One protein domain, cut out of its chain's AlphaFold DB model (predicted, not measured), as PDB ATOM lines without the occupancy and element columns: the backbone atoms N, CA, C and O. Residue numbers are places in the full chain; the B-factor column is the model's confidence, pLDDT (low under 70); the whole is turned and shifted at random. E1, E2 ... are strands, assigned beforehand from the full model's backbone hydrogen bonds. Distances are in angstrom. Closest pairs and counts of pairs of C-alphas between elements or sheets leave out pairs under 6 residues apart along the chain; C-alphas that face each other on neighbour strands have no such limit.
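What this domain is: This is residues 53 to 190 of the 305 residues of an uncharacterized protein of Pyrenophora tritici-repentis (UniProt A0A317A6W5). With little regular structure named, this is still a sandwich of two five-stranded sheets face to face, their strands nearly aligned at 7 degrees; residues 85 to 106 loop out past E3 and back. The 138 printed residues hold ten strands, E1 to E10 in chain order, and no named helix: all strand, with 50 residues in strands. One sheet runs E4 E3 E6 E7 E8, antiparallel; the other E5 E2 E1 E9 E10, mixed. It is compact, radius of gyration of the C-alphas 14.5 A, spanning 44 by 33 by 24 A.

How they stand to each other: Start at E3, residues 78 to 84, antiparallel to E6, residues 128 to 133; N 81 and O 131 are within hydrogen-bond range, 3.0 A. E6, E7, residues 142 to 148, and E8, residues 155 to 160, form a meander, each strand the antiparallel neighbour of the one before; see N 145 and O 158, 3.1 A. In the other sheet of the sandwich, E1, residues 53 to 57, is parallel to E9, residues 171 to 176; N 55 and O 173 are within hydrogen-bond range, 3.0 A. The closest C-alphas of E1 and E7, Val 55 and Phe 144, are 7.4 A apart.

Where its parts are: Find C-alpha 78 at (35.942, -26.375, -31.389); E3 runs 19.9 A, E7 20.4 A. E2 is residues 69 to 72, E4 107 to 109, E5 114 to 116, and E10 184 to 186, ending at (35.082, -42.134, -38.501).

The domain as a whole: The printed part has no cut. Links E1 to E2, E3 to E4 and E5 to E6 are long. Thirty residues have pLDDT under 70, among them 53 to 64 and 175 to 187.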
ATOM      1  N   ALA A  53      36.450 -35.651 -31.512       44.66
ATOM      2  CA  ALA A  53      35.210 -34.906 -31.317       44.66
ATOM      3  C   ALA A  53      34.062 -35.916 -31.336       44.66
ATOM      4  O   ALA A  53      33.926 -36.666 -32.303       44.66
ATOM      5  N   SER A  54      33.264 -35.977 -30.273       45.44
ATOM      6  CA  SER A  54      32.180 -36.951 -30.193       45.44
ATOM      7  C   SER A  54      30.832 -36.327 -29.959       45.44
ATOM      8  O   SER A  54      30.739 -35.246 -29.381       45.44
ATOM      9  N   VAL A  55      29.792 -37.035 -30.397       42.59
ATOM     10  CA  VAL A  55      28.414 -36.664 -30.115       42.59
ATOM     11  C   VAL A  55      27.693 -37.799 -29.436       42.59
ATOM     12  O   VAL A  55      27.633 -38.913 -29.952       42.59
ATOM     13  N   SER A  56      27.169 -37.496 -28.257       41.94
ATOM     14  CA  SER A  56      26.231 -38.356 -27.560       41.94
ATOM     15  C   SER A  56      24.837 -37.807 -27.787       41.94
ATOM     16  O   SER A  56      24.596 -36.603 -27.702       41.94
ATOM     17  N   ILE A  57      23.912 -38.697 -28.086       48.25
ATOM     18  CA  ILE A  57      22.500 -38.383 -28.132       48.25
ATOM     19  C   ILE A  57      21.845 -39.130 -26.965       48.25
ATOM     20  O   ILE A  57      21.707 -40.356 -27.033       48.25
ATOM     21  N   PRO A  58      21.467 -38.452 -25.864       48.34
ATOM     22  CA  PRO A  58      20.777 -39.106 -24.770       48.34
ATOM     23  C   PRO A  58      19.433 -39.635 -25.280       48.34
ATOM     24  O   PRO A  58      18.550 -38.862 -25.642       48.34
ATOM     25  N   SER A  59      19.294 -40.955 -25.351       42.94
ATOM     26  CA  SER A  59      18.072 -41.638 -25.770       42.94
ATOM     27  C   SER A  59      17.781 -42.766 -24.787       42.94
ATOM     28  O   SER A  59      18.631 -43.616 -24.506       42.94
ATOM     29  N   VAL A  60      16.561 -42.746 -24.256       44.72
ATOM     30  CA  VAL A  60      15.887 -43.884 -23.625       44.72
ATOM     31  C   VAL A  60      14.869 -44.435 -24.623       44.72
ATOM     32  O   VAL A  60      14.398 -43.696 -25.483       44.72
ATOM     33  N   ALA A  61      14.541 -45.726 -24.524       45.94
ATOM     34  CA  ALA A  61      13.656 -46.428 -25.463       45.94
ATOM     35  C   ALA A  61      12.258 -45.786 -25.629       45.94
ATOM     36  O   ALA A  61      11.599 -46.056 -26.626       45.94
ATOM     37  N   ASP A  62      11.866 -44.897 -24.708       53.31
ATOM     38  CA  ASP A  62      10.598 -44.154 -24.689       53.31
ATOM     39  C   ASP A  62      10.799 -42.620 -24.708       53.31
ATOM     40  O   ASP A  62       9.955 -41.860 -24.230       53.31
ATOM     41  N   ALA A  63      11.949 -42.132 -25.188       61.94
ATOM     42  CA  ALA A  63      12.208 -40.698 -25.271       61.94
ATOM     43  C   ALA A  63      11.257 -40.046 -26.288       61.94
ATOM     44  O   ALA A  63      11.264 -40.407 -27.460       61.94
ATOM     45  N   THR A  64      10.471 -39.057 -25.859       69.50
ATOM     46  CA  THR A  64       9.679 -38.204 -26.768       69.50
ATOM     47  C   THR A  64      10.482 -37.024 -27.307       69.50
ATOM     48  O   THR A  64      10.041 -36.344 -28.232       69.50
ATOM     49  N   GLU A  65      11.635 -36.760 -26.691       81.12
ATOM     50  CA  GLU A  65      12.534 -35.664 -27.016       81.12
ATOM     51  C   GLU A  65      13.988 -36.083 -26.808       81.12
ATOM     52  O   GLU A  65      14.303 -36.867 -25.909       81.12
ATOM     53  N   VAL A  66      14.876 -35.542 -27.636       80.31
ATOM     54  CA  VAL A  66      16.281 -35.938 -27.688       80.31
ATOM     55  C   VAL A  66      17.184 -34.717 -27.879       80.31
ATOM     56  O   VAL A  66      17.030 -33.951 -28.830       80.31
ATOM     57  N   HIS A  67      18.175 -34.551 -27.002       82.94
ATOM     58  CA  HIS A  67      19.196 -33.510 -27.150       82.94
ATOM     59  C   HIS A  67      20.424 -34.036 -27.892       82.94
ATOM     60  O   HIS A  67      20.864 -35.160 -27.683       82.94
ATOM     61  N   GLY A  68      21.030 -33.200 -28.728       84.56
ATOM     62  CA  GLY A  68      22.361 -33.475 -29.252       84.56
ATOM     63  C   GLY A  68      23.417 -32.936 -28.287       84.56
ATOM     64  O   GLY A  68      23.318 -31.793 -27.844       84.56
ATOM     65  N   GLN A  69      24.440 -33.722 -27.966       82.81
ATOM     66  CA  GLN A  69      25.532 -33.307 -27.085       82.81
ATOM     67  C   GLN A  69      26.877 -33.491 -27.784       82.81
ATOM     68  O   GLN A  69      27.225 -34.623 -28.083       82.81
ATOM     69  N   ILE A  70      27.673 -32.432 -27.975       82.94
ATOM     70  CA  ILE A  70      29.082 -32.568 -28.388       82.94
ATOM     71  C   ILE A  70      29.960 -32.690 -27.145       82.94
ATOM     72  O   ILE A  70      29.853 -31.867 -26.239       82.94
ATOM     73  N   VAL A  71      30.896 -33.631 -27.134       79.38
ATOM     74  CA  VAL A  71      31.999 -33.683 -26.174       79.38
ATOM     75  C   VAL A  71      33.307 -33.465 -26.933       79.38
ATOM     76  O   VAL A  71      33.705 -34.272 -27.776       79.38
ATOM     77  N   ASN A  72      33.989 -32.359 -26.638       81.88
ATOM     78  CA  ASN A  72      35.278 -32.053 -27.244       81.88
ATOM     79  C   ASN A  72      36.388 -32.755 -26.457       81.88
ATOM     80  O   ASN A  72      36.682 -32.384 -25.324       81.88
ATOM     81  N   LYS A  73      37.039 -33.760 -27.041       77.88
ATOM     82  CA  LYS A  73      38.246 -34.386 -26.475       77.88
ATOM     83  C   LYS A  73      39.494 -34.080 -27.308       77.88
ATOM     84  O   LYS A  73      40.549 -34.662 -27.054       77.88
ATOM     85  N   CYS A  74      39.398 -33.201 -28.302       76.06
ATOM     86  CA  CYS A  74      40.562 -32.682 -29.005       76.06
ATOM     87  C   CYS A  74      41.426 -31.858 -28.041       76.06
ATOM     88  O   CYS A  74      40.955 -31.346 -27.026       76.06
ATOM     89  N   SER A  75      42.705 -31.694 -28.375       81.75
ATOM     90  CA  SER A  75      43.628 -30.815 -27.645       81.75
ATOM     91  C   SER A  75      43.440 -29.325 -27.965       81.75
ATOM     92  O   SER A  75      44.181 -28.491 -27.452       81.75
ATOM     93  N   PHE A  76      42.466 -28.987 -28.811       83.25
ATOM     94  CA  PHE A  76      42.156 -27.639 -29.279       83.25
ATOM     95  C   PHE A  76      40.648 -27.350 -29.140       83.25
ATOM     96  O   PHE A  76      39.848 -28.296 -29.119       83.25
ATOM     97  N   PRO A  77      40.244 -26.072 -29.004       86.56
ATOM     98  CA  PRO A  77      38.834 -25.700 -28.955       86.56
ATOM     99  C   PRO A  77      38.127 -25.990 -30.284       86.56
ATOM    100  O   PRO A  77      38.745 -25.971 -31.347       86.56
ATOM    101  N   VAL A  78      36.822 -26.242 -30.217       92.31
ATOM    102  CA  VAL A  78      35.942 -26.375 -31.389       92.31
ATOM    103  C   VAL A  78      34.746 -25.443 -31.242       92.31
ATOM    104  O   VAL A  78      34.368 -25.093 -30.129       92.31
ATOM    105  N   TRP A  79      34.123 -25.059 -32.349       93.19
ATOM    106  CA  TRP A  79      32.941 -24.200 -32.352       93.19
ATOM    107  C   TRP A  79      31.740 -24.989 -32.832       93.19
ATOM    108  O   TRP A  79      31.804 -25.624 -33.881       93.19
ATOM    109  N   VAL A  80      30.662 -24.954 -32.055       93.88
ATOM    110  CA  VAL A  80      29.460 -25.758 -32.279       93.88
ATOM    111  C   VAL A  80      28.240 -24.854 -32.386       93.88
ATOM    112  O   VAL A  80      28.057 -23.960 -31.563       93.88
ATOM    113  N   ARG A  81      27.361 -25.124 -33.351       91.69
ATOM    114  CA  ARG A  81      26.000 -24.569 -33.386       91.69
ATOM    115  C   ARG A  81      24.981 -25.631 -33.755       91.69
ATOM    116  O   ARG A  81      25.316 -26.612 -34.412       91.69
ATOM    117  N   LEU A  82      23.733 -25.405 -33.363       93.12
ATOM    118  CA  LEU A  82      22.589 -26.191 -33.808       93.12
ATOM    119  C   LEU A  82      21.936 -25.505 -35.013       93.12
ATOM    120  O   LEU A  82      21.702 -24.299 -34.986       93.12
ATOM    121  N   ALA A  83      21.605 -26.279 -36.040       91.94
ATOM    122  CA  ALA A  83      20.704 -25.893 -37.114       91.94
ATOM    123  C   ALA A  83      19.458 -26.784 -37.075       91.94
ATOM    124  O   ALA A  83      19.575 -27.995 -36.909       91.94
ATOM    125  N   ILE A  84      18.281 -26.183 -37.229       89.50
ATOM    126  CA  ILE A  84      16.994 -26.882 -37.294       89.50
ATOM    127  C   ILE A  84      16.361 -26.585 -38.650       89.50
ATOM    128  O   ILE A  84      16.300 -25.425 -39.079       89.50
ATOM    129  N   ALA A  85      15.905 -27.637 -39.331       84.56
ATOM    130  CA  ALA A  85      15.236 -27.544 -40.622       84.56
ATOM    131  C   ALA A  85      14.050 -26.569 -40.568       84.56
ATOM    132  O   ALA A  85      13.371 -26.448 -39.555       84.56
ATOM    133  N   ALA A  86      13.763 -25.870 -41.669       79.81
ATOM    134  CA  ALA A  86      12.630 -24.942 -41.711       79.81
ATOM    135  C   ALA A  86      11.269 -25.657 -41.680       79.81
ATOM    136  O   ALA A  86      10.285 -25.126 -41.157       79.81
ATOM    137  N   THR A  87      11.223 -26.857 -42.254       81.75
ATOM    138  CA  THR A  87      10.019 -27.674 -42.394       81.75
ATOM    139  C   THR A  87      10.329 -29.135 -42.123       81.75
ATOM    140  O   THR A  87      11.435 -29.595 -42.406       81.75
ATOM    141  N   THR A  88       9.331 -29.859 -41.626       85.06
ATOM    142  CA  THR A  88       9.413 -31.306 -41.407       85.06
ATOM    143  C   THR A  88       9.545 -32.077 -42.724       85.06
ATOM    144  O   THR A  88       9.010 -31.653 -43.755       85.06
ATOM    145  N   SER A  89      10.219 -33.230 -42.682       78.19
ATOM    146  CA  SER A  89      10.187 -34.232 -43.754       78.19
ATOM    147  C   SER A  89       8.999 -35.201 -43.642       78.19
ATOM    148  O   SER A  89       8.876 -36.104 -44.469       78.19
ATOM    149  N   ASN A  90       8.104 -35.007 -42.664       78.50
ATOM    150  CA  ASN A  90       6.944 -35.862 -42.447       78.50
ATOM    151  C   ASN A  90       5.958 -35.816 -43.635       78.50
ATOM    152  O   ASN A  90       5.364 -34.760 -43.888       78.50
ATOM    153  N   PRO A  91       5.728 -36.946 -44.337       74.31
ATOM    154  CA  PRO A  91       4.805 -37.009 -45.468       74.31
ATOM    155  C   PRO A  91       3.338 -36.774 -45.080       74.31
ATOM    156  O   PRO A  91       2.576 -36.292 -45.917       74.31
ATOM    157  N   ASP A  92       2.947 -37.040 -43.831       81.38
ATOM    158  CA  ASP A  92       1.591 -36.808 -43.317       81.38
ATOM    159  C   ASP A  92       1.353 -35.333 -42.947       81.38
ATOM    160  O   ASP A  92       0.214 -34.890 -42.780       81.38
ATOM    161  N   ARG A  93       2.425 -34.539 -42.823       80.25
ATOM    162  CA  ARG A  93       2.374 -33.105 -42.491       80.25
ATOM    163  C   ARG A  93       3.238 -32.276 -43.449       80.25
ATOM    164  O   ARG A  93       4.109 -31.525 -42.997       80.25
ATOM    165  N   PRO A  94       2.999 -32.358 -44.769       78.25
ATOM    166  CA  PRO A  94       3.884 -31.762 -45.759       78.25
ATOM    167  C   PRO A  94       3.972 -30.242 -45.575       78.25
ATOM    168  O   PRO A  94       2.961 -29.538 -45.534       78.25
ATOM    169  N   GLY A  95       5.199 -29.731 -45.456       77.44
ATOM    170  CA  GLY A  95       5.469 -28.299 -45.307       77.44
ATOM    171  C   GLY A  95       5.128 -27.712 -43.934       77.44
ATOM    172  O   GLY A  95       5.190 -26.490 -43.773       77.44
ATOM    173  N   ALA A  96       4.783 -28.534 -42.935       86.12
ATOM    174  CA  ALA A  96       4.624 -28.041 -41.572       86.12
ATOM    175  C   ALA A  96       5.953 -27.466 -41.058       86.12
ATOM    176  O   ALA A  96       7.028 -28.022 -41.293       86.12
ATOM    177  N   LYS A  97       5.873 -26.318 -40.381       90.25
ATOM    178  CA  LYS A  97       7.043 -25.614 -39.851       90.25
ATOM    179  C   LYS A  97       7.598 -26.338 -38.634       90.25
ATOM    180  O   LYS A  97       6.821 -26.787 -37.794       90.25
ATOM    181  N   CYS A  98       8.919 -26.373 -38.536       87.81
ATOM    182  CA  CYS A  98       9.609 -26.830 -37.339       87.81
ATOM    183  C   CYS A  98       9.732 -25.704 -36.313       87.81
ATOM    184  O   CYS A  98       9.940 -24.537 -36.670       87.81
ATOM    185  N   ASP A  99       9.630 -26.064 -35.037       88.00
ATOM    186  CA  ASP A  99       9.902 -25.144 -33.938       88.00
ATOM    187  C   ASP A  99      11.370 -24.692 -33.993       88.00
ATOM    188  O   ASP A  99      12.265 -25.482 -34.281       88.00
ATOM    189  N   HIS A 100      11.627 -23.414 -33.704       90.25
ATOM    190  CA  HIS A 100      12.986 -22.852 -33.639       90.25
ATOM    191  C   HIS A 100      13.838 -23.036 -34.913       90.25
ATOM    192  O   HIS A 100      15.066 -23.021 -34.839       90.25
ATOM    193  N   ALA A 101      13.191 -23.159 -36.076       86.50
ATOM    194  CA  ALA A 101      13.845 -23.226 -37.378       86.50
ATOM    195  C   ALA A 101      14.928 -22.148 -37.569       86.50
ATOM    196  O   ALA A 101      14.727 -20.974 -37.240       86.50
ATOM    197  N   GLY A 102      16.043 -22.544 -38.182       81.19
ATOM    198  CA  GLY A 102      17.210 -21.689 -38.389       81.19
ATOM    199  C   GLY A 102      18.435 -22.183 -37.624       81.19
ATOM    200  O   GLY A 102      18.504 -23.340 -37.221       81.19
ATOM    201  N   GLU A 103      19.430 -21.312 -37.463       89.81
ATOM    202  CA  GLU A 103      20.697 -21.656 -36.812       89.81
ATOM    203  C   GLU A 103      20.896 -20.858 -35.521       89.81
ATOM    204  O   GLU A 103      20.585 -19.666 -35.451       89.81
ATOM    205  N   THR A 104      21.455 -21.505 -34.499       89.69
ATOM    206  CA  THR A 104      21.939 -20.828 -33.294       89.69
ATOM    207  C   THR A 104      23.279 -20.145 -33.561       89.69
ATOM    208  O   THR A 104      23.958 -20.404 -34.557       89.69
ATOM    209  N   HIS A 105      23.711 -19.288 -32.635       87.00
ATOM    210  CA  HIS A 105      25.082 -18.784 -32.654       87.00
ATOM    211  C   HIS A 105      26.084 -19.922 -32.400       87.00
ATOM    212  O   HIS A 105      25.755 -20.915 -31.748       87.00
ATOM    213  N   MET A 106      27.306 -19.761 -32.919       89.50
ATOM    214  CA  MET A 106      28.428 -20.645 -32.603       89.50
ATOM    215  C   MET A 106      28.857 -20.452 -31.150       89.50
ATOM    216  O   MET A 106      29.079 -19.326 -30.706       89.50
ATOM    217  N   VAL A 107      29.017 -21.562 -30.439       90.94
ATOM    218  CA  VAL A 107      29.521 -21.630 -29.070       90.94
ATOM    219  C   VAL A 107      30.882 -22.309 -29.093       90.94
ATOM    220  O   VAL A 107      31.037 -23.380 -29.676       90.94
ATOM    221  N   GLU A 108      31.871 -21.682 -28.465       93.31
ATOM    222  CA  GLU A 108      33.191 -22.281 -28.287       93.31
ATOM    223  C   GLU A 108      33.142 -23.368 -27.206       93.31
ATOM    224  O   GLU A 108      32.667 -23.147 -26.091       93.31
ATOM    225  N   VAL A 109      33.668 -24.543 -27.530       85.44
ATOM    226  CA  VAL A 109      33.787 -25.696 -26.642       85.44
ATOM    227  C   VAL A 109      35.267 -25.983 -26.446       85.44
ATOM    228  O   VAL A 109      35.945 -26.498 -27.338       85.44
ATOM    229  N   GLN A 110      35.771 -25.650 -25.262       88.31
ATOM    230  CA  GLN A 110      37.167 -25.883 -24.889       88.31
ATOM    231  C   GLN A 110      37.517 -27.382 -24.868       88.31
ATOM    232  O   GLN A 110      36.614 -28.216 -24.738       88.31
ATOM    233  N   PRO A 111      38.811 -27.751 -24.954       83.69
ATOM    234  CA  PRO A 111      39.267 -29.118 -24.714       83.69
ATOM    235  C   PRO A 111      38.687 -29.712 -23.423       83.69
ATOM    236  O   PRO A 111      38.734 -29.093 -22.362       83.69
ATOM    237  N   GLY A 112      38.129 -30.918 -23.510       75.88
ATOM    238  CA  GLY A 112      37.433 -31.599 -22.414       75.88
ATOM    239  C   GLY A 112      36.005 -31.107 -22.148       75.88
ATOM    240  O   GLY A 112      35.302 -31.724 -21.347       75.88
ATOM    241  N   GLY A 113      35.578 -30.026 -22.802       73.31
ATOM    242  CA  GLY A 113      34.273 -29.403 -22.630       73.31
ATOM    243  C   GLY A 113      33.134 -30.137 -23.333       73.31
ATOM    244  O   GLY A 113      33.336 -31.032 -24.157       73.31
ATOM    245  N   THR A 114      31.919 -29.696 -23.016       80.56
ATOM    246  CA  THR A 114      30.672 -30.254 -23.538       80.56
ATOM    247  C   THR A 114      29.773 -29.130 -24.041       80.56
ATOM    248  O   THR A 114      29.602 -28.124 -23.356       80.56
ATOM    249  N   TYR A 115      29.155 -29.330 -25.201       84.94
ATOM    250  CA  TYR A 115      28.026 -28.542 -25.685       84.94
ATOM    251  C   TYR A 115      26.762 -29.391 -25.640       84.94
ATOM    252  O   TYR A 115      26.793 -30.553 -26.036       84.94
ATOM    253  N   LEU A 116      25.651 -28.803 -25.205       83.69
ATOM    254  CA  LEU A 116      24.327 -29.412 -25.249       83.69
ATOM    255  C   LEU A 116      23.421 -28.555 -26.133       83.69
ATOM    256  O   LEU A 116      23.381 -27.334 -25.977       83.69
ATOM    257  N   SER A 117      22.696 -29.187 -27.055       87.75
ATOM    258  CA  SER A 117      21.773 -28.492 -27.945       87.75
ATOM    259  C   SER A 117      20.688 -27.780 -27.123       87.75
ATOM    260  O   SER A 117      20.050 -28.419 -26.283       87.75
ATOM    261  N   PRO A 118      20.444 -26.474 -27.349       84.25
ATOM    262  CA  PRO A 118      19.474 -25.718 -26.553       84.25
ATOM    263  C   PRO A 118      18.025 -26.130 -26.834       84.25
ATOM    264  O   PRO A 118      17.158 -25.923 -25.990       84.25
ATOM    265  N   PHE A 119      17.771 -26.728 -28.000       88.88
ATOM    266  CA  PHE A 119      16.470 -27.254 -28.389       88.88
ATOM    267  C   PHE A 119      16.589 -28.763 -28.653       88.88
ATOM    268  O   PHE A 119      17.533 -29.174 -29.347       88.88
ATOM    269  N   PRO A 120      15.689 -29.590 -28.094       89.00
ATOM    270  CA  PRO A 120      15.642 -31.011 -28.404       89.00
ATOM    271  C   PRO A 120      14.977 -31.264 -29.760       89.00
ATOM    272  O   PRO A 120      14.108 -30.502 -30.184       89.00
ATOM    273  N   ALA A 121      15.363 -32.358 -30.414       86.94
ATOM    274  CA  ALA A 121      14.568 -32.961 -31.477       86.94
ATOM    275  C   ALA A 121      13.348 -33.657 -30.861       86.94
ATOM    276  O   ALA A 121      13.450 -34.214 -29.767       86.94
ATOM    277  N   LYS A 122      12.214 -33.627 -31.560       86.75
ATOM    278  CA  LYS A 122      10.944 -34.245 -31.152       86.75
ATOM    279  C   LYS A 122      10.510 -35.259 -32.208       86.75
ATOM    280  O   LYS A 122      11.011 -35.218 -33.328       86.75
ATOM    281  N   CYS A 123       9.546 -36.123 -31.883       85.81
ATOM    282  CA  CYS A 123       8.906 -37.046 -32.835       85.81
ATOM    283  C   CYS A 123       8.020 -36.303 -33.857       85.81
ATOM    284  O   CYS A 123       6.802 -36.468 -33.900       85.81
ATOM    285  N   ASP A 124       8.622 -35.437 -34.662       84.12
ATOM    286  CA  ASP A 124       7.958 -34.611 -35.664       84.12
ATOM    287  C   ASP A 124       8.713 -34.578 -37.000       84.12
ATOM    288  O   ASP A 124       8.287 -33.862 -37.906       84.12
ATOM    289  N   GLN A 125       9.788 -35.366 -37.147       83.00
ATOM    290  CA  GLN A 125      10.669 -35.414 -38.325       83.00
ATOM    291  C   GLN A 125      11.270 -34.055 -38.711       83.00
ATOM    292  O   GLN A 125      11.611 -33.810 -39.871       83.00
ATOM    293  N   CYS A 126      11.430 -33.155 -37.742       86.12
ATOM    294  CA  CYS A 126      12.275 -31.989 -37.918       86.12
ATOM    295  C   CYS A 126      13.749 -32.396 -37.829       86.12
ATOM    296  O   CYS A 126      14.200 -32.994 -36.853       86.12
ATOM    297  N   GLY A 127      14.504 -32.086 -38.885       86.38
ATOM    298  CA  GLY A 127      15.939 -32.347 -38.942       86.38
ATOM    299  C   GLY A 127      16.715 -31.395 -38.038       86.38
ATOM    300  O   GLY A 127      16.536 -30.179 -38.124       86.38
ATOM    301  N   HIS A 128      17.581 -31.948 -37.197       91.38
ATOM    302  CA  HIS A 128      18.537 -31.221 -36.372       91.38
ATOM    303  C   HIS A 128      19.955 -31.532 -36.849       91.38
ATOM    304  O   HIS A 128      20.284 -32.667 -37.184       91.38
ATOM    305  N   VAL A 129      20.818 -30.521 -36.854       92.06
ATOM    306  CA  VAL A 129      22.221 -30.670 -37.240       92.06
ATOM    307  C   VAL A 129      23.102 -29.923 -36.258       92.06
ATOM    308  O   VAL A 129      22.986 -28.705 -36.118       92.06
ATOM    309  N   LEU A 130      24.022 -30.625 -35.600       94.00
ATOM    310  CA  LEU A 130      25.124 -29.972 -34.904       94.00
ATOM    311  C   LEU A 130      26.256 -29.738 -35.895       94.00
ATOM    312  O   LEU A 130      26.873 -30.678 -36.393       94.00
ATOM    313  N   LYS A 131      26.522 -28.468 -36.181       91.75
ATOM    314  CA  LYS A 131      27.595 -28.027 -37.069       91.75
ATOM    315  C   LYS A 131      28.813 -27.694 -36.228       91.75
ATOM    316  O   LYS A 131      28.719 -26.851 -35.336       91.75
ATOM    317  N   VAL A 132      29.936 -28.343 -36.515       92.44
ATOM    318  CA  VAL A 132      31.186 -28.212 -35.760       92.44
ATOM    319  C   VAL A 132      32.298 -27.698 -36.673       92.44
ATOM    320  O   VAL A 132      32.461 -28.187 -37.792       92.44
ATOM    321  N   ALA A 133      33.078 -26.728 -36.198       91.12
ATOM    322  CA  ALA A 133      34.153 -26.086 -36.955       91.12
ATOM    323  C   ALA A 133      35.380 -25.756 -36.086       91.12
ATOM    324  O   ALA A 133      35.313 -25.813 -34.855       91.12
ATOM    325  N   HIS A 134      36.497 -25.391 -36.729       86.56
ATOM    326  CA  HIS A 134      37.709 -24.928 -36.037       86.56
ATOM    327  C   HIS A 134      37.608 -23.490 -35.549       86.56
ATOM    328  O   HIS A 134      38.404 -23.117 -34.703       86.56
ATOM    329  N   ASN A 135      36.690 -22.678 -36.081       86.56
ATOM    330  CA  ASN A 135      36.478 -21.290 -35.668       86.56
ATOM    331  C   ASN A 135      35.004 -20.887 -35.820       86.56
ATOM    332  O   ASN A 135      34.276 -21.422 -36.655       86.56
ATOM    333  N   ALA A 136      34.574 -19.859 -35.082       84.06
ATOM    334  CA  ALA A 136      33.191 -19.367 -35.114       84.06
ATOM    335  C   ALA A 136      32.704 -18.916 -36.508       84.06
ATOM    336  O   ALA A 136      31.510 -18.982 -36.795       84.06
ATOM    337  N   GLY A 137      33.616 -18.420 -37.350       77.50
ATOM    338  CA  GLY A 137      33.306 -17.888 -38.682       77.50
ATOM    339  C   GLY A 137      33.410 -18.906 -39.816       77.50
ATOM    340  O   GLY A 137      33.152 -18.551 -40.966       77.50
ATOM    341  N   ASP A 138      33.802 -20.146 -39.524       79.50
ATOM    342  CA  ASP A 138      34.043 -21.136 -40.566       79.50
ATOM    343  C   ASP A 138      32.720 -21.556 -41.219       79.50
ATOM    344  O   ASP A 138      31.761 -21.984 -40.570       79.50
ATOM    345  N   LEU A 139      32.680 -21.433 -42.547       77.31
ATOM    346  CA  LEU A 139      31.573 -21.931 -43.364       77.31
ATOM    347  C   LEU A 139      31.724 -23.422 -43.670       77.31
ATOM    348  O   LEU A 139      30.736 -24.082 -43.981       77.31
ATOM    349  N   LYS A 140      32.956 -23.937 -43.578       78.62
ATOM    350  CA  LYS A 140      33.245 -25.357 -43.734       78.62
ATOM    351  C   LYS A 140      33.092 -26.056 -42.396       78.62
ATOM    352  O   LYS A 140      33.919 -25.871 -41.504       78.62
ATOM    353  N   VAL A 141      32.038 -26.845 -42.262       84.94
ATOM    354  CA  VAL A 141      31.656 -27.480 -41.000       84.94
ATOM    355  C   VAL A 141      31.479 -28.973 -41.187       84.94
ATOM    356  O   VAL A 141      30.974 -29.424 -42.213       84.94
ATOM    357  N   TYR A 142      31.870 -29.721 -40.163       88.00
ATOM    358  CA  TYR A 142      31.460 -31.106 -40.021       88.00
ATOM    359  C   TYR A 142      30.071 -31.154 -39.383       88.00
ATOM    360  O   TYR A 142      29.748 -30.308 -38.545       88.00
ATOM    361  N   GLN A 143      29.255 -32.122 -39.770       86.75
ATOM    362  CA  GLN A 143      27.850 -32.190 -39.398       86.75
ATOM    363  C   GLN A 143      27.555 -33.489 -38.658       86.75
ATOM    364  O   GLN A 143      27.970 -34.574 -39.064       86.75
ATOM    365  N   PHE A 144      26.837 -33.355 -37.551       87.88
ATOM    366  CA  PHE A 144      26.218 -34.461 -36.837       87.88
ATOM    367  C   PHE A 144      24.717 -34.272 -36.991       87.88
ATOM    368  O   PHE A 144      24.133 -33.379 -36.367       87.88
ATOM    369  N   GLU A 145      24.127 -35.041 -37.892       84.12
ATOM    370  CA  GLU A 145      22.738 -34.885 -38.318       84.12
ATOM    371  C   GLU A 145      21.881 -35.896 -37.561       84.12
ATOM    372  O   GLU A 145      22.296 -37.037 -37.354       84.12
ATOM    373  N   TYR A 146      20.715 -35.470 -37.079       85.56
ATOM    374  CA  TYR A 146      19.781 -36.342 -36.381       85.56
ATOM    375  C   TYR A 146      18.335 -35.848 -36.485       85.56
ATOM    376  O   TYR A 146      18.064 -34.655 -36.605       85.56
ATOM    377  N   SER A 147      17.379 -36.768 -36.436       84.56
ATOM    378  CA  SER A 147      15.943 -36.471 -36.403       84.56
ATOM    379  C   SER A 147      15.186 -37.619 -35.747       84.56
ATOM    380  O   SER A 147      15.651 -38.758 -35.779       84.56
ATOM    381  N   MET A 148      14.024 -37.341 -35.153       81.50
ATOM    382  CA  MET A 148      13.149 -38.397 -34.641       81.50
ATOM    383  C   MET A 148      11.923 -38.550 -35.534       81.50
ATOM    384  O   MET A 148      11.260 -37.574 -35.891       81.50
ATOM    385  N   ASP A 149      11.623 -39.794 -35.884       72.69
ATOM    386  CA  ASP A 149      10.477 -40.153 -36.695       72.69
ATOM    387  C   ASP A 149       9.168 -39.901 -35.933       72.69
ATOM    388  O   ASP A 149       9.006 -40.311 -34.785       72.69
ATOM    389  N   GLY A 150       8.220 -39.219 -36.572       72.12
ATOM    390  CA  GLY A 150       6.924 -38.901 -35.987       72.12
ATOM    391  C   GLY A 150       5.925 -40.056 -36.017       72.12
ATOM    392  O   GLY A 150       4.893 -39.958 -35.359       72.12
ATOM    393  N   HIS A 151       6.208 -41.134 -36.755       68.56
ATOM    394  CA  HIS A 151       5.313 -42.288 -36.876       68.56
ATOM    395  C   HIS A 151       5.627 -43.365 -35.841       68.56
ATOM    396  O   HIS A 151       4.714 -43.911 -35.224       68.56
ATOM    397  N   ASP A 152       6.910 -43.690 -35.669       68.75
ATOM    398  CA  ASP A 152       7.352 -44.805 -34.826       68.75
ATOM    399  C   ASP A 152       8.385 -44.413 -33.758       68.75
ATOM    400  O   ASP A 152       8.853 -45.277 -33.017       68.75
ATOM    401  N   GLY A 153       8.718 -43.122 -33.649       71.38
ATOM    402  CA  GLY A 153       9.627 -42.598 -32.630       71.38
ATOM    403  C   GLY A 153      11.094 -42.969 -32.842       71.38
ATOM    404  O   GLY A 153      11.914 -42.726 -31.956       71.38
ATOM    405  N   ARG A 154      11.462 -43.566 -33.985       74.88
ATOM    406  CA  ARG A 154      12.853 -43.951 -34.247       74.88
ATOM    407  C   ARG A 154      13.746 -42.738 -34.444       74.88
ATOM    408  O   ARG A 154      13.390 -41.788 -35.133       74.88
ATOM    409  N   LEU A 155      14.954 -42.809 -33.895       76.12
ATOM    410  CA  LEU A 155      15.995 -41.821 -34.137       76.12
ATOM    411  C   LEU A 155      16.789 -42.197 -35.394       76.12
ATOM    412  O   LEU A 155      17.370 -43.280 -35.471       76.12
ATOM    413  N   TRP A 156      16.864 -41.269 -36.338       77.69
ATOM    414  CA  TRP A 156      17.756 -41.321 -37.491       77.69
ATOM    415  C   TRP A 156      18.927 -40.385 -37.246       77.69
ATOM    416  O   TRP A 156      18.716 -39.279 -36.753       77.69
ATOM    417  N   TYR A 157      20.146 -40.817 -37.562       79.44
ATOM    418  CA  TYR A 157      21.340 -40.004 -37.367       79.44
ATOM    419  C   TYR A 157      22.499 -40.434 -38.262       79.44
ATOM    420  O   TYR A 157      22.614 -41.606 -38.626       79.44
ATOM    421  N   ASP A 158      23.384 -39.490 -38.565       73.75
ATOM    422  CA  ASP A 158      24.596 -39.734 -39.338       73.75
ATOM    423  C   ASP A 158      25.728 -38.742 -39.022       73.75
ATOM    424  O   ASP A 158      25.589 -37.775 -38.265       73.75
ATOM    425  N   LEU A 159      26.893 -39.048 -39.594       77.19
ATOM    426  CA  LEU A 159      28.064 -38.188 -39.607       77.19
ATOM    427  C   LEU A 159      28.293 -37.693 -41.034       77.19
ATOM    428  O   LEU A 159      28.670 -38.474 -41.909       77.19
ATOM    429  N   SER A 160      28.158 -36.390 -41.240       75.69
ATOM    430  CA  SER A 160      28.166 -35.775 -42.561       75.69
ATOM    431  C   SER A 160      29.318 -34.787 -42.709       75.69
ATOM    432  O   SER A 160      29.640 -33.985 -41.832       75.69
ATOM    433  N   ALA A 161      29.954 -34.852 -43.872       77.19
ATOM    434  CA  ALA A 161      30.966 -33.899 -44.305       77.19
ATOM    435  C   ALA A 161      30.540 -33.137 -45.559       77.19
ATOM    436  O   ALA A 161      31.375 -32.588 -46.282       77.19
ATOM    437  N   GLU A 162      29.238 -33.113 -45.841       70.62
ATOM    438  CA  GLU A 162      28.685 -32.440 -47.014       70.62
ATOM    439  C   GLU A 162      29.008 -30.939 -47.027       70.62
ATOM    440  O   GLU A 162      29.057 -30.312 -48.082       70.62
ATOM    441  N   ASN A 163      29.268 -30.338 -45.867       68.69
ATOM    442  CA  ASN A 163      29.669 -28.938 -45.762       68.69
ATOM    443  C   ASN A 163      31.146 -28.750 -45.400       68.69
ATOM    444  O   ASN A 163      31.567 -27.621 -45.181       68.69
ATOM    445  N   GLY A 164      31.952 -29.812 -45.397       72.81
ATOM    446  CA  GLY A 164      33.387 -29.757 -45.137       72.81
ATOM    447  C   GLY A 164      33.856 -30.758 -44.086       72.81
ATOM    448  O   GLY A 164      33.071 -31.375 -43.368       72.81
ATOM    449  N   ALA A 165      35.176 -30.912 -43.990       79.12
ATOM    450  CA  ALA A 165      35.805 -31.909 -43.130       79.12
ATOM    451  C   ALA A 165      36.963 -31.359 -42.307       79.12
ATOM    452  O   ALA A 165      38.048 -31.947 -42.297       79.12
ATOM    453  N   PRO A 166      36.731 -30.274 -41.545       80.25
ATOM    454  CA  PRO A 166      37.784 -29.632 -40.759       80.25
ATOM    455  C   PRO A 166      38.494 -30.611 -39.807       80.25
ATOM    456  O   PRO A 166      39.650 -30.418 -39.438       80.25
ATOM    457  N   PHE A 167      37.822 -31.705 -39.445       81.50
ATOM    458  CA  PHE A 167      38.293 -32.718 -38.510       81.50
ATOM    459  C   PHE A 167      38.730 -34.026 -39.172       81.50
ATOM    460  O   PHE A 167      38.817 -35.041 -38.491       81.50
ATOM    461  N   GLN A 168      39.027 -34.049 -40.475       76.69
ATOM    462  CA  GLN A 168      39.385 -35.295 -41.163       76.69
ATOM    463  C   GLN A 168      40.589 -36.007 -40.518       76.69
ATOM    464  O   GLN A 168      40.656 -37.231 -40.520       76.69
ATOM    465  N   LYS A 169      41.519 -35.262 -39.913       74.69
ATOM    466  CA  LYS A 169      42.716 -35.802 -39.241       74.69
ATOM    467  C   LYS A 169      42.480 -36.304 -37.814       74.69
ATOM    468  O   LYS A 169      43.409 -36.836 -37.212       74.69
ATOM    469  N   VAL A 170      41.282 -36.127 -37.266       72.00
ATOM    470  CA  VAL A 170      40.928 -36.574 -35.914       72.00
ATOM    471  C   VAL A 170      39.788 -37.587 -35.972       72.00
ATOM    472  O   VAL A 170      39.070 -37.688 -36.969       72.00
ATOM    473  N   GLU A 171      39.660 -38.391 -34.923       70.94
ATOM    474  CA  GLU A 171      38.599 -39.391 -34.818       70.94
ATOM    475  C   GLU A 171      37.264 -38.703 -34.500       70.94
ATOM    476  O   GLU A 171      37.218 -37.746 -33.720       70.94
ATOM    477  N   ARG A 172      36.170 -39.165 -35.111       76.38
ATOM    478  CA  ARG A 172      34.819 -38.666 -34.824       76.38
ATOM    479  C   ARG A 172      33.869 -39.826 -34.645       76.38
ATOM    480  O   ARG A 172      33.919 -40.766 -35.428       76.38
ATOM    481  N   TYR A 173      32.962 -39.726 -33.684       71.88
ATOM    482  CA  TYR A 173      31.893 -40.706 -33.554       71.88
ATOM    483  C   TYR A 173      30.582 -40.074 -33.104       71.88
ATOM    484  O   TYR A 173      30.559 -38.998 -32.500       71.88
ATOM    485  N   LEU A 174      29.499 -40.779 -33.400       72.50
ATOM    486  CA  LEU A 174      28.142 -40.456 -33.000       72.50
ATOM    487  C   LEU A 174      27.466 -41.719 -32.490       72.50
ATOM    488  O   LEU A 174      27.512 -42.768 -33.131       72.50
ATOM    489  N   GLY A 175      26.843 -41.616 -31.329       68.44
ATOM    490  CA  GLY A 175      26.080 -42.708 -30.754       68.44
ATOM    491  C   GLY A 175      25.009 -42.198 -29.815       68.44
ATOM    492  O   GLY A 175      24.944 -41.008 -29.499       68.44
ATOM    493  N   THR A 176      24.169 -43.120 -29.362       62.75
ATOM    494  CA  THR A 176      23.177 -42.828 -28.337       62.75
ATOM    495  C   THR A 176      23.615 -43.400 -26.996       62.75
ATOM    496  O   THR A 176      24.405 -44.341 -26.928       62.75
ATOM    497  N   SER A 177      23.083 -42.858 -25.903       54.69
ATOM    498  CA  SER A 177      23.265 -43.447 -24.568       54.69
ATOM    499  C   SER A 177      22.477 -44.755 -24.366       54.69
ATOM    500  O   SER A 177      22.491 -45.314 -23.271       54.69
ATOM    501  N   GLY A 178      21.728 -45.208 -25.380       48.22
ATOM    502  CA  GLY A 178      20.823 -46.353 -25.325       48.22
ATOM    503  C   GLY A 178      21.464 -47.649 -25.832       48.22
ATOM    504  O   GLY A 178      22.260 -47.659 -26.763       48.22
ATOM    505  N   ARG A 179      21.071 -48.783 -25.239       41.69
ATOM    506  CA  ARG A 179      21.696 -50.111 -25.427       41.69
ATOM    507  C   ARG A 179      21.560 -50.740 -26.824       41.69
ATOM    508  O   ARG A 179      22.153 -51.789 -27.054       41.69
ATOM    509  N   SER A 180      20.748 -50.180 -27.721       52.84
ATOM    510  CA  SER A 180      20.298 -50.857 -28.950       52.84
ATOM    511  C   SER A 180      20.627 -50.132 -30.257       52.84
ATOM    512  O   SER A 180      20.357 -50.682 -31.323       52.84
ATOM    513  N   CYS A 181      21.186 -48.920 -30.207       56.22
ATOM    514  CA  CYS A 181      21.442 -48.126 -31.410       56.22
ATOM    515  C   CYS A 181      22.907 -48.267 -31.868       56.22
ATOM    516  O   CYS A 181      23.812 -48.236 -31.032       56.22
ATOM    517  N   PRO A 182      23.169 -48.430 -33.179       59.47
ATOM    518  CA  PRO A 182      24.525 -48.584 -33.702       59.47
ATOM    519  C   PRO A 182      25.372 -47.315 -33.524       59.47
ATOM    520  O   PRO A 182      24.907 -46.201 -33.729       59.47
ATOM    521  N   PHE A 183      26.650 -47.457 -33.204       64.12
ATOM    522  CA  PHE A 183      27.570 -46.318 -33.196       64.12
ATOM    523  C   PHE A 183      28.091 -46.062 -34.612       64.12
ATOM    524  O   PHE A 183      28.411 -47.003 -35.337       64.12
ATOM    525  N   VAL A 184      28.200 -44.793 -35.000       67.38
ATOM    526  CA  VAL A 184      28.856 -44.374 -36.245       67.38
ATOM    527  C   VAL A 184      30.239 -43.850 -35.888       67.38
ATOM    528  O   VAL A 184      30.360 -42.972 -35.038       67.38
ATOM    529  N   ASP A 185      31.277 -44.375 -36.532       69.62
ATOM    530  CA  ASP A 185      32.680 -44.070 -36.237       69.62
ATOM    531  C   ASP A 185      33.427 -43.694 -37.525       69.62
ATOM    532  O   ASP A 185      33.327 -44.363 -38.554       69.62
ATOM    533  N   CYS A 186      34.178 -42.600 -37.464       69.06
ATOM    534  CA  CYS A 186      35.082 -42.134 -38.501       69.06
ATOM    535  C   CYS A 186      36.501 -42.059 -37.938       69.06
ATOM    536  O   CYS A 186      36.847 -41.109 -37.222       69.06
ATOM    537  N   LYS A 187      37.365 -42.993 -38.344       69.75
ATOM    538  CA  LYS A 187      38.795 -42.895 -38.039       69.75
ATOM    539  C   LYS A 187      39.439 -41.709 -38.779       69.75
ATOM    540  O   LYS A 187      38.905 -41.245 -39.795       69.75
ATOM    541  N   PRO A 188      40.611 -41.232 -38.321       71.44
ATOM    542  CA  PRO A 188      41.396 -40.255 -39.067       71.44
ATOM    543  C   PRO A 188      41.583 -40.663 -40.537       71.44
ATOM    544  O   PRO A 188      41.913 -41.808 -40.845       71.44
ATOM    545  N   GLY A 189      41.352 -39.724 -41.452       68.06
ATOM    546  CA  GLY A 189      41.421 -39.910 -42.901       68.06
ATOM    547  C   GLY A 189      40.144 -40.456 -43.547       68.06
ATOM    548  O   GLY A 189      40.021 -40.372 -44.770       68.06
ATOM    549  N   GLN A 190      39.185 -40.967 -42.766       66.06
ATOM    550  CA  GLN A 190      37.970 -41.599 -43.281       66.06
ATOM    551  C   GLN A 190      36.756 -40.666 -43.283       66.06
ATOM    552  O   GLN A 190      36.576 -39.814 -42.400       66.06
TER     553      GLN A 190